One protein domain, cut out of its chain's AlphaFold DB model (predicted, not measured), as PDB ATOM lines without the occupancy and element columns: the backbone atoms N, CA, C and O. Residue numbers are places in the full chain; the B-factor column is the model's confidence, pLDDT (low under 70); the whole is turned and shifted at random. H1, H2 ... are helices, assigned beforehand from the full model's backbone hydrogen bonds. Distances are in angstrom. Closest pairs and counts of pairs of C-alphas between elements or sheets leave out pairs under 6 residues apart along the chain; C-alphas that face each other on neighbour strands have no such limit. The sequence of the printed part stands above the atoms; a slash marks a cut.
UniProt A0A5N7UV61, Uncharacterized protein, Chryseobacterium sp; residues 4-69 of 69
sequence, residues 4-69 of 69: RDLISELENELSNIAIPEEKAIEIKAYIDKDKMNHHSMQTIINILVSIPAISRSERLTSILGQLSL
ATOM      1  N   ARG A   4      34.382  21.331 -31.450       76.62
ATOM      2  CA  ARG A   4      32.961  20.977 -31.432       76.62
ATOM      3  C   ARG A   4      32.466  20.492 -32.796       76.62
ATOM      4  O   ARG A   4      31.746  19.504 -32.843       76.62
ATOM      5  N   ASP A   5      32.899  21.136 -33.879       81.56
ATOM      6  CA  ASP A   5      32.556  20.716 -35.244       81.56
ATOM      7  C   ASP A   5      33.140  19.326 -35.555       81.56
ATOM      8  O   ASP A   5      32.442  18.472 -36.095       81.56
ATOM      9  N   LEU A   6      34.388  19.076 -35.138       77.38
ATOM     10  CA  LEU A   6      35.046  17.771 -35.272       77.38
ATOM     11  C   LEU A   6      34.322  16.660 -34.506       77.38
ATOM     12  O   LEU A   6      34.199  15.545 -35.005       77.38
ATOM     13  N   ILE A   7      33.838  16.958 -33.297       77.12
ATOM     14  CA  ILE A   7      33.055  16.013 -32.491       77.12
ATOM     15  C   ILE A   7      31.732  15.693 -33.188       77.12
ATOM     16  O   ILE A   7      31.382  14.523 -33.303       77.12
ATOM     17  N   SER A   8      31.022  16.699 -33.701       81.19
ATOM     18  CA  SER A   8      29.769  16.468 -34.428       81.19
ATOM     19  C   SER A   8      29.977  15.658 -35.710       81.19
ATOM     20  O   SER A   8      29.159  14.797 -36.036       81.19
ATOM     21  N   GLU A   9      31.079  15.882 -36.429       82.81
ATOM     22  CA  GLU A   9      31.426  15.083 -37.608       82.81
ATOM     23  C   GLU A   9      31.768  13.635 -37.225       82.81
ATOM     24  O   GLU A   9      31.307  12.694 -37.875       82.81
ATOM     25  N   LEU A  10      32.486  13.445 -36.113       79.50
ATOM     26  CA  LEU A  10      32.763  12.131 -35.544       79.50
ATOM     27  C   LEU A  10      31.477  11.387 -35.155       79.50
ATOM     28  O   LEU A  10      31.324  10.222 -35.510       79.50
ATOM     29  N   GLU A  11      30.541  12.031 -34.457       78.31
ATOM     30  CA  GLU A  11      29.252  11.430 -34.076       78.31
ATOM     31  C   GLU A  11      28.420  11.009 -35.295       78.31
ATOM     32  O   GLU A  11      27.800   9.939 -35.300       78.31
ATOM     33  N   ASN A  12      28.436  11.829 -36.348       83.62
ATOM     34  CA  ASN A  12      27.755  11.531 -37.601       83.62
ATOM     35  C   ASN A  12      28.372  10.316 -38.309       83.62
ATOM     36  O   ASN A  12      27.655   9.400 -38.709       83.62
ATOM     37  N   GLU A  13      29.700  10.263 -38.422       78.56
ATOM     38  CA  GLU A  13      30.393   9.115 -39.018       78.56
ATOM     39  C   GLU A  13      30.226   7.844 -38.174       78.56
ATOM     40  O   GLU A  13      30.017   6.762 -38.722       78.56
ATOM     41  N   LEU A  14      30.227   7.956 -36.843       75.81
ATOM     42  CA  LEU A  14      29.968   6.824 -35.953       75.81
ATOM     43  C   LEU A  14      28.552   6.272 -36.088       75.81
ATOM     44  O   LEU A  14      28.368   5.063 -36.000       75.81
ATOM     45  N   SER A  15      27.567   7.129 -36.350       76.81
ATOM     46  CA  SER A  15      26.189   6.699 -36.615       76.81
ATOM     47  C   SER A  15      26.056   5.926 -37.935       76.81
ATOM     48  O   SER A  15      25.134   5.127 -38.087       76.81
ATOM     49  N   ASN A  16      26.989   6.123 -38.875       75.88
ATOM     50  CA  ASN A  16      27.023   5.424 -40.163       75.88
ATOM     51  C   ASN A  16      27.763   4.078 -40.111       75.88
ATOM     52  O   ASN A  16      27.711   3.311 -41.075       75.88
ATOM     53  N   ILE A  17      28.453   3.771 -39.009       73.25
ATOM     54  CA  ILE A  17      29.213   2.531 -38.842       73.25
ATOM     55  C   ILE A  17      28.563   1.687 -37.755       73.25
ATOM     56  O   ILE A  17      28.210   2.173 -36.687       73.25
ATOM     57  N   ALA A  18      28.442   0.383 -38.000       72.94
ATOM     58  CA  ALA A  18      28.044  -0.562 -36.967       72.94
ATOM     59  C   ALA A  18      29.170  -0.695 -35.924       72.94
ATOM     60  O   ALA A  18      30.065  -1.533 -36.049       72.94
ATOM     61  N   ILE A  19      29.143   0.171 -34.913       77.31
ATOM     62  CA  ILE A  19      29.992   0.092 -33.724       77.31
ATOM     63  C   ILE A  19      29.311  -0.758 -32.642       77.31
ATOM     64  O   ILE A  19      28.094  -0.667 -32.476       77.31
ATOM     65  N   PRO A  20      30.068  -1.575 -31.883       81.50
ATOM     66  CA  PRO A  20      29.517  -2.293 -30.737       81.50
ATOM     67  C   PRO A  20      28.880  -1.323 -29.734       81.50
ATOM     68  O   PRO A  20      29.482  -0.302 -29.398       81.50
ATOM     69  N   GLU A  21      27.693  -1.660 -29.229       81.69
ATOM     70  CA  GLU A  21      26.915  -0.800 -28.325       81.69
ATOM     71  C   GLU A  21      27.712  -0.389 -27.076       81.69
ATOM     72  O   GLU A  21      27.737   0.786 -26.715       81.69
ATOM     73  N   GLU A  22      28.463  -1.322 -26.483       83.25
ATOM     74  CA  GLU A  22      29.350  -1.054 -25.342       83.25
ATOM     75  C   GLU A  22      30.370   0.056 -25.639       83.25
ATOM     76  O   GLU A  22      30.603   0.936 -24.810       83.25
ATOM     77  N   LYS A  23      30.941   0.062 -26.852       82.56
ATOM     78  CA  LYS A  23      31.896   1.090 -27.284       82.56
ATOM     79  C   LYS A  23      31.215   2.424 -27.559       82.56
ATOM     80  O   LYS A  23      31.776   3.463 -27.224       82.56
ATOM     81  N   ALA A  24      30.008   2.406 -28.119       81.38
ATOM     82  CA  ALA A  24      29.227   3.618 -28.350       81.38
ATOM     83  C   ALA A  24      28.854   4.322 -27.032       81.38
ATOM     84  O   ALA A  24      28.960   5.546 -26.938       81.38
ATOM     85  N   ILE A  25      28.469   3.558 -26.004       83.50
ATOM     86  CA  ILE A  25      28.183   4.079 -24.657       83.50
ATOM     87  C   ILE A  25      29.444   4.694 -24.043       83.50
ATOM     88  O   ILE A  25      29.392   5.805 -23.513       83.50
ATOM     89  N   GLU A  26      30.579   4.000 -24.148       84.25
ATOM     90  CA  GLU A  26      31.866   4.471 -23.634       84.25
ATOM     91  C   GLU A  26      32.279   5.803 -24.291       84.25
ATOM     92  O   GLU A  26      32.586   6.766 -23.588       84.25
ATOM     93  N   ILE A  27      32.193   5.906 -25.624       80.81
ATOM     94  CA  ILE A  27      32.492   7.138 -26.375       80.81
ATOM     95  C   ILE A  27      31.561   8.284 -25.955       80.81
ATOM     96  O   ILE A  27      32.046   9.374 -25.645       80.81
ATOM     97  N   LYS A  28      30.245   8.041 -25.881       80.06
ATOM     98  CA  LYS A  28      29.273   9.055 -25.440       80.06
ATOM     99  C   LYS A  28      29.585   9.581 -24.044       80.06
ATOM    100  O   LYS A  28      29.559  10.787 -23.841       80.06
ATOM    101  N   ALA A  29      29.975   8.717 -23.108       83.56
ATOM    102  CA  ALA A  29      30.335   9.132 -21.751       83.56
ATOM    103  C   ALA A  29      31.559  10.070 -21.697       83.56
ATOM    104  O   ALA A  29      31.697  10.855 -20.754       83.56
ATOM    105  N   TYR A  30      32.457  10.001 -22.685       80.56
ATOM    106  CA  TYR A  30      33.577  10.935 -22.815       80.56
ATOM    107  C   TYR A  30      33.202  12.227 -23.553       80.56
ATOM    108  O   TYR A  30      33.777  13.266 -23.226       80.56
ATOM    109  N   ILE A  31      32.246  12.176 -24.490       75.19
ATOM    110  CA  ILE A  31      31.722  13.341 -25.227       75.19
ATOM    111  C   ILE A  31      30.806  14.202 -24.340       75.19
ATOM    112  O   ILE A  31      30.958  15.420 -24.317       75.19
ATOM    113  N   ASP A  32      29.919  13.586 -23.549       73.69
ATOM    114  CA  ASP A  32      28.974  14.273 -22.644       73.69
ATOM    115  C   ASP A  32      29.656  14.960 -21.451       73.69
ATOM    116  O   ASP A  32      29.042  15.746 -20.722       73.69
ATOM    117  N   LYS A  33      30.948  14.698 -21.216       68.31
ATOM    118  CA  LYS A  33      31.712  15.488 -20.254       68.31
ATOM    119  C   LYS A  33      31.874  16.888 -20.835       68.31
ATOM    120  O   LYS A  33      32.759  17.118 -21.648       68.31
ATOM    121  N   ASP A  34      31.103  17.834 -20.298       59.03
ATOM    122  CA  ASP A  34      31.132  19.298 -20.524       59.03
ATOM    123  C   ASP A  34      32.560  19.915 -20.532       59.03
ATOM    124  O   ASP A  34      32.799  21.026 -20.996       59.03
ATOM    125  N   LYS A  35      33.558  19.155 -20.057       63.72
ATOM    126  CA  LYS A  35      34.995  19.421 -20.166       63.72
ATOM    127  C   LYS A  35      35.713  18.309 -20.932       63.72
ATOM    128  O   LYS A  35      36.536  17.591 -20.354       63.72
ATOM    129  N   MET A  36      35.417  18.160 -22.221       71.44
ATOM    130  CA  MET A  36      36.168  17.274 -23.106       71.44
ATOM    131  C   MET A  36      37.612  17.784 -23.190       71.44
ATOM    132  O   MET A  36      37.920  18.774 -23.848       71.44
ATOM    133  N   ASN A  37      38.489  17.147 -22.419       76.06
ATOM    134  CA  ASN A  37      39.901  17.485 -22.339       76.06
ATOM    135  C   ASN A  37      40.714  16.546 -23.237       76.06
ATOM    136  O   ASN A  37      40.195  15.567 -23.778       76.06
ATOM    137  N   HIS A  38      42.004  16.838 -23.381       76.38
ATOM    138  CA  HIS A  38      42.905  16.043 -24.211       76.38
ATOM    139  C   HIS A  38      42.898  14.549 -23.829       76.38
ATOM    140  O   HIS A  38      42.938  13.688 -24.697       76.38
ATOM    141  N   HIS A  39      42.741  14.218 -22.544       81.56
ATOM    142  CA  HIS A  39      42.656  12.828 -22.092       81.56
ATOM    143  C   HIS A  39      41.363  12.122 -22.542       81.56
ATOM    144  O   HIS A  39      41.418  10.979 -23.004       81.56
ATOM    145  N   SER A  40      40.210  12.798 -22.457       80.50
ATOM    146  CA  SER A  40      38.941  12.289 -22.998       80.50
ATOM    147  C   SER A  40      39.046  12.056 -24.506       80.50
ATOM    148  O   SER A  40      38.660  10.994 -24.986       80.50
ATOM    149  N   MET A  41      39.635  13.008 -25.239       78.25
ATOM    150  CA  MET A  41      39.892  12.881 -26.678       78.25
ATOM    151  C   MET A  41      40.788  11.683 -26.995       78.25
ATOM    152  O   MET A  41      40.413  10.846 -27.812       78.25
ATOM    153  N   GLN A  42      41.920  11.540 -26.301       81.69
ATOM    154  CA  GLN A  42      42.843  10.425 -26.515       81.69
ATOM    155  C   GLN A  42      42.173   9.070 -26.263       81.69
ATOM    156  O   GLN A  42      42.409   8.105 -26.988       81.69
ATOM    157  N   THR A  43      41.312   8.997 -25.248       84.81
ATOM    158  CA  THR A  43      40.574   7.773 -24.923       84.81
ATOM    159  C   THR A  43      39.553   7.429 -26.002       84.81
ATOM    160  O   THR A  43      39.514   6.282 -26.449       84.81
ATOM    161  N   ILE A  44      38.790   8.417 -26.483       82.38
ATOM    162  CA  ILE A  44      37.867   8.244 -27.612       82.38
ATOM    163  C   ILE A  44      38.631   7.739 -28.840       82.38
ATOM    164  O   ILE A  44      38.241   6.732 -29.423       82.38
ATOM    165  N   ILE A  45      39.760   8.366 -29.185       82.19
ATOM    166  CA  ILE A  45      40.594   7.946 -30.318       82.19
ATOM    167  C   ILE A  45      41.030   6.489 -30.156       82.19
ATOM    168  O   ILE A  45      40.818   5.702 -31.074       82.19
ATOM    169  N   ASN A  46      41.558   6.105 -28.988       84.19
ATOM    170  CA  ASN A  46      42.010   4.739 -28.702       84.19
ATOM    171  C   ASN A  46      40.891   3.697 -28.843       84.19
ATOM    172  O   ASN A  46      41.114   2.622 -29.404       84.19
ATOM    173  N   ILE A  47      39.683   4.010 -28.367       83.69
ATOM    174  CA  ILE A  47      38.514   3.144 -28.550       83.69
ATOM    175  C   ILE A  47      38.217   2.993 -30.040       83.69
ATOM    176  O   ILE A  47      38.042   1.877 -30.522       83.69
ATOM    177  N   LEU A  48      38.203   4.097 -30.778       79.38
ATOM    178  CA  LEU A  48      37.840   4.114 -32.189       79.38
ATOM    179  C   LEU A  48      38.847   3.359 -33.060       79.38
ATOM    180  O   LEU A  48      38.438   2.522 -33.862       79.38
ATOM    181  N   VAL A  49      40.154   3.557 -32.859       80.00
ATOM    182  CA  VAL A  49      41.178   2.800 -33.602       80.00
ATOM    183  C   VAL A  49      41.199   1.312 -33.248       80.00
ATOM    184  O   VAL A  49      41.656   0.506 -34.057       80.00
ATOM    185  N   SER A  50      40.666   0.916 -32.083       82.19
ATOM    186  CA  SER A  50      40.515  -0.501 -31.722       82.19
ATOM    187  C   SER A  50      39.406  -1.219 -32.503       82.19
ATOM    188  O   SER A  50      39.350  -2.448 -32.491       82.19
ATOM    189  N   ILE A  51      38.535  -0.481 -33.203       79.25
ATOM    190  CA  ILE A  51      37.410  -1.038 -33.960       79.25
ATOM    191  C   ILE A  51      37.839  -1.261 -35.424       79.25
ATOM    192  O   ILE A  51      38.068  -0.293 -36.152       79.25
ATOM    193  N   PRO A  52      37.888  -2.514 -35.926       76.19
ATOM    194  CA  PRO A  52      38.379  -2.807 -37.279       76.19
ATOM    195  C   PRO A  52      37.575  -2.159 -38.417       76.19
ATOM    196  O   PRO A  52      38.096  -1.960 -39.509       76.19
ATOM    197  N   ALA A  53      36.295  -1.855 -38.186       73.12
ATOM    198  CA  ALA A  53      35.461  -1.154 -39.162       73.12
ATOM    199  C   ALA A  53      35.871   0.321 -39.324       73.12
ATOM    200  O   ALA A  53      35.734   0.884 -40.407       73.12
ATOM    201  N   ILE A  54      36.418   0.928 -38.267       72.62
ATOM    202  CA  ILE A  54      36.823   2.334 -38.242       72.62
ATOM    203  C   ILE A  54      38.179   2.532 -38.905       72.62
ATOM    204  O   ILE A  54      38.340   3.481 -39.668       72.62
ATOM    205  N   SER A  55      39.125   1.609 -38.707       66.44
ATOM    206  CA  SER A  55      40.443   1.672 -39.361       66.44
ATOM    207  C   SER A  55      40.379   1.593 -40.891       66.44
ATOM    208  O   SER A  55      41.353   1.909 -41.569       66.44
ATOM    209  N   ARG A  56      39.231   1.189 -41.449       69.50
ATOM    210  CA  ARG A  56      38.962   1.166 -42.894       69.50
ATOM    211  C   ARG A  56      38.270   2.431 -43.410       69.50
ATOM    212  O   ARG A  56      38.110   2.563 -44.620       69.50
ATOM    213  N   SER A  57      37.851   3.343 -42.531       76.00
ATOM    214  CA  SER A  57      37.240   4.617 -42.910       76.00
ATOM    215  C   SER A  57      38.312   5.705 -42.992       76.00
ATOM    216  O   SER A  57      38.834   6.173 -41.977       76.00
ATOM    217  N   GLU A  58      38.638   6.134 -44.214       79.62
ATOM    218  CA  GLU A  58      39.559   7.256 -44.454       79.62
ATOM    219  C   GLU A  58      39.057   8.551 -43.806       79.62
ATOM    220  O   GLU A  58      39.845   9.304 -43.234       79.62
ATOM    221  N   ARG A  59      37.737   8.783 -43.833       77.75
ATOM    222  CA  ARG A  59      37.106   9.939 -43.183       77.75
ATOM    223  C   ARG A  59      37.330   9.936 -41.678       77.75
ATOM    224  O   ARG A  59      37.808  10.932 -41.145       77.75
ATOM    225  N   LEU A  60      37.061   8.816 -41.005       76.69
ATOM    226  CA  LEU A  60      37.299   8.717 -39.564       76.69
ATOM    227  C   LEU A  60      38.778   8.827 -39.231       76.69
ATOM    228  O   LEU A  60      39.137   9.538 -38.301       76.69
ATOM    229  N   THR A  61      39.646   8.197 -40.017       77.38
ATOM    230  CA  THR A  61      41.096   8.297 -39.817       77.38
ATOM    231  C   THR A  61      41.578   9.749 -39.942       77.38
ATOM    232  O   THR A  61      42.398  10.195 -39.140       77.38
ATOM    233  N   SER A  62      41.021  10.520 -40.882       83.00
ATOM    234  CA  SER A  62      41.299  11.954 -41.044       83.00
ATOM    235  C   SER A  62      40.812  12.784 -39.849       83.00
ATOM    236  O   SER A  62      41.587  13.553 -39.282       83.00
ATOM    237  N   ILE A  63      39.564  12.581 -39.408       79.69
ATOM    238  CA  ILE A  63      38.979  13.271 -38.242       79.69
ATOM    239  C   ILE A  63      39.801  12.978 -36.977       79.69
ATOM    240  O   ILE A  63      40.150  13.891 -36.230       79.69
ATOM    241  N   LEU A  64      40.183  11.716 -36.764       78.06
ATOM    242  CA  LEU A  64      41.016  11.297 -35.633       78.06
ATOM    243  C   LEU A  64      42.414  11.922 -35.676       78.06
ATOM    244  O   LEU A  64      42.924  12.346 -34.639       78.06
ATOM    245  N   GLY A  65      43.019  12.031 -36.862       78.56
ATOM    246  CA  GLY A  65      44.302  12.715 -37.041       78.56
ATOM    247  C   GLY A  65      44.239  14.199 -36.668       78.56
ATOM    248  O   GLY A  65      45.181  14.720 -36.078       78.56
ATOM    249  N   GLN A  66      43.114  14.866 -36.940       79.06
ATOM    250  CA  GLN A  66      42.902  16.272 -36.578       79.06
ATOM    251  C   GLN A  66      42.620  16.478 -35.084       79.06
ATOM    252  O   GLN A  66      42.948  17.530 -34.550       79.06
ATOM    253  N   LEU A  67      42.049  15.475 -34.409       72.56
ATOM    254  CA  LEU A  67      41.819  15.477 -32.957       72.56
ATOM    255  C   LEU A  67      43.069  15.116 -32.135       72.56
ATOM    256  O   LEU A  67      43.091  15.337 -30.927       72.56
ATOM    257  N   SER A  68      44.082  14.527 -32.776       67.19
ATOM    258  CA  SER A  68      45.341  14.110 -32.139       67.19
ATOM    259  C   SER A  68      46.392  15.234 -32.052       67.19
ATOM    260  O   SER A  68      47.469  15.000 -31.504       67.19
ATOM    261  N   LEU A  69      46.103  16.410 -32.627       51.88
ATOM    262  CA  LEU A  69      46.947  17.617 -32.666       51.88
ATOM    263  C   LEU A  69      46.531  18.625 -31.587       51.88
ATOM    264  O   LEU A  69      47.438  19.319 -31.077       51.88
TER     265      LEU A  69
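AT A GLANCE: This is residues 4 to 69 of the 69 residues of an uncharacterized protein of Chryseobacterium sp (UniProt A0A5N7UV61). Four short helices stand as an up-and-down bundle, each running against the one before it, with H1, H2, H3 and H4 at the corners of a four-sided ring. Two pairs, H1 with H4 and H2 with H3, make the firm sides; the other two sides have fewer contacts. The printed part has 66 residues with four named helices, in the order H1, H2, H3, H4, and no named strand; the class is all helix. It is compact, with a radius of gyration of the C-alphas of 10.7 A, and rounded, spanning 29 by 25 by 18 A.

IN THESE COORDINATES: H1, residues 4 to 15, is 16.6 A long and begins at C-alpha 4 (32.961, 20.977, -31.432). H3, residues 38 to 49, is as long by residues and measures 16.3 A. H2, residues 21 to 31, measures 15.3 A. H4, residues 58 to 67, measures 14.3 A and ends at C-alpha 67 (41.819, 15.477, -32.957).

HOW THE PARTS SIT: H1 and H4 touch, closest at the C-alphas of Leu 6 and Ile 63, 6.7 A, at a shallow tilt of 32 degrees, opposite ways. H2 and H3 form a helical hairpin and touch, closest at the C-alphas of Tyr 30 and Ser 40, 5.5 A, with a shallow tilt of 22 degrees. H1 and H2 are close but not clearly touching, closest at the C-alphas of Ile 7 and Ile 31, 7.9 A. H3 and H4 are also close but not clearly touching, closest at the C-alphas of Ile 45 and Leu 64, 6.3 A. H1 and H3 are apart, as are H2 and H4. In H1, H2, H3 and H4 every O i to N i+4 pair is within hydrogen-bond range.

THE WHOLE: The C-alphas of Asp 34 and Arg 56, the two farthest apart, are 29.8 A apart. The printed part has no cut. The link H1 to H2 is tight, and the links H2 to H3 and H3 to H4 are short. Mean pLDDT of the printed part is 77.4; residues 33 to 35, 55 to 56 and 68 to 69 are under 70.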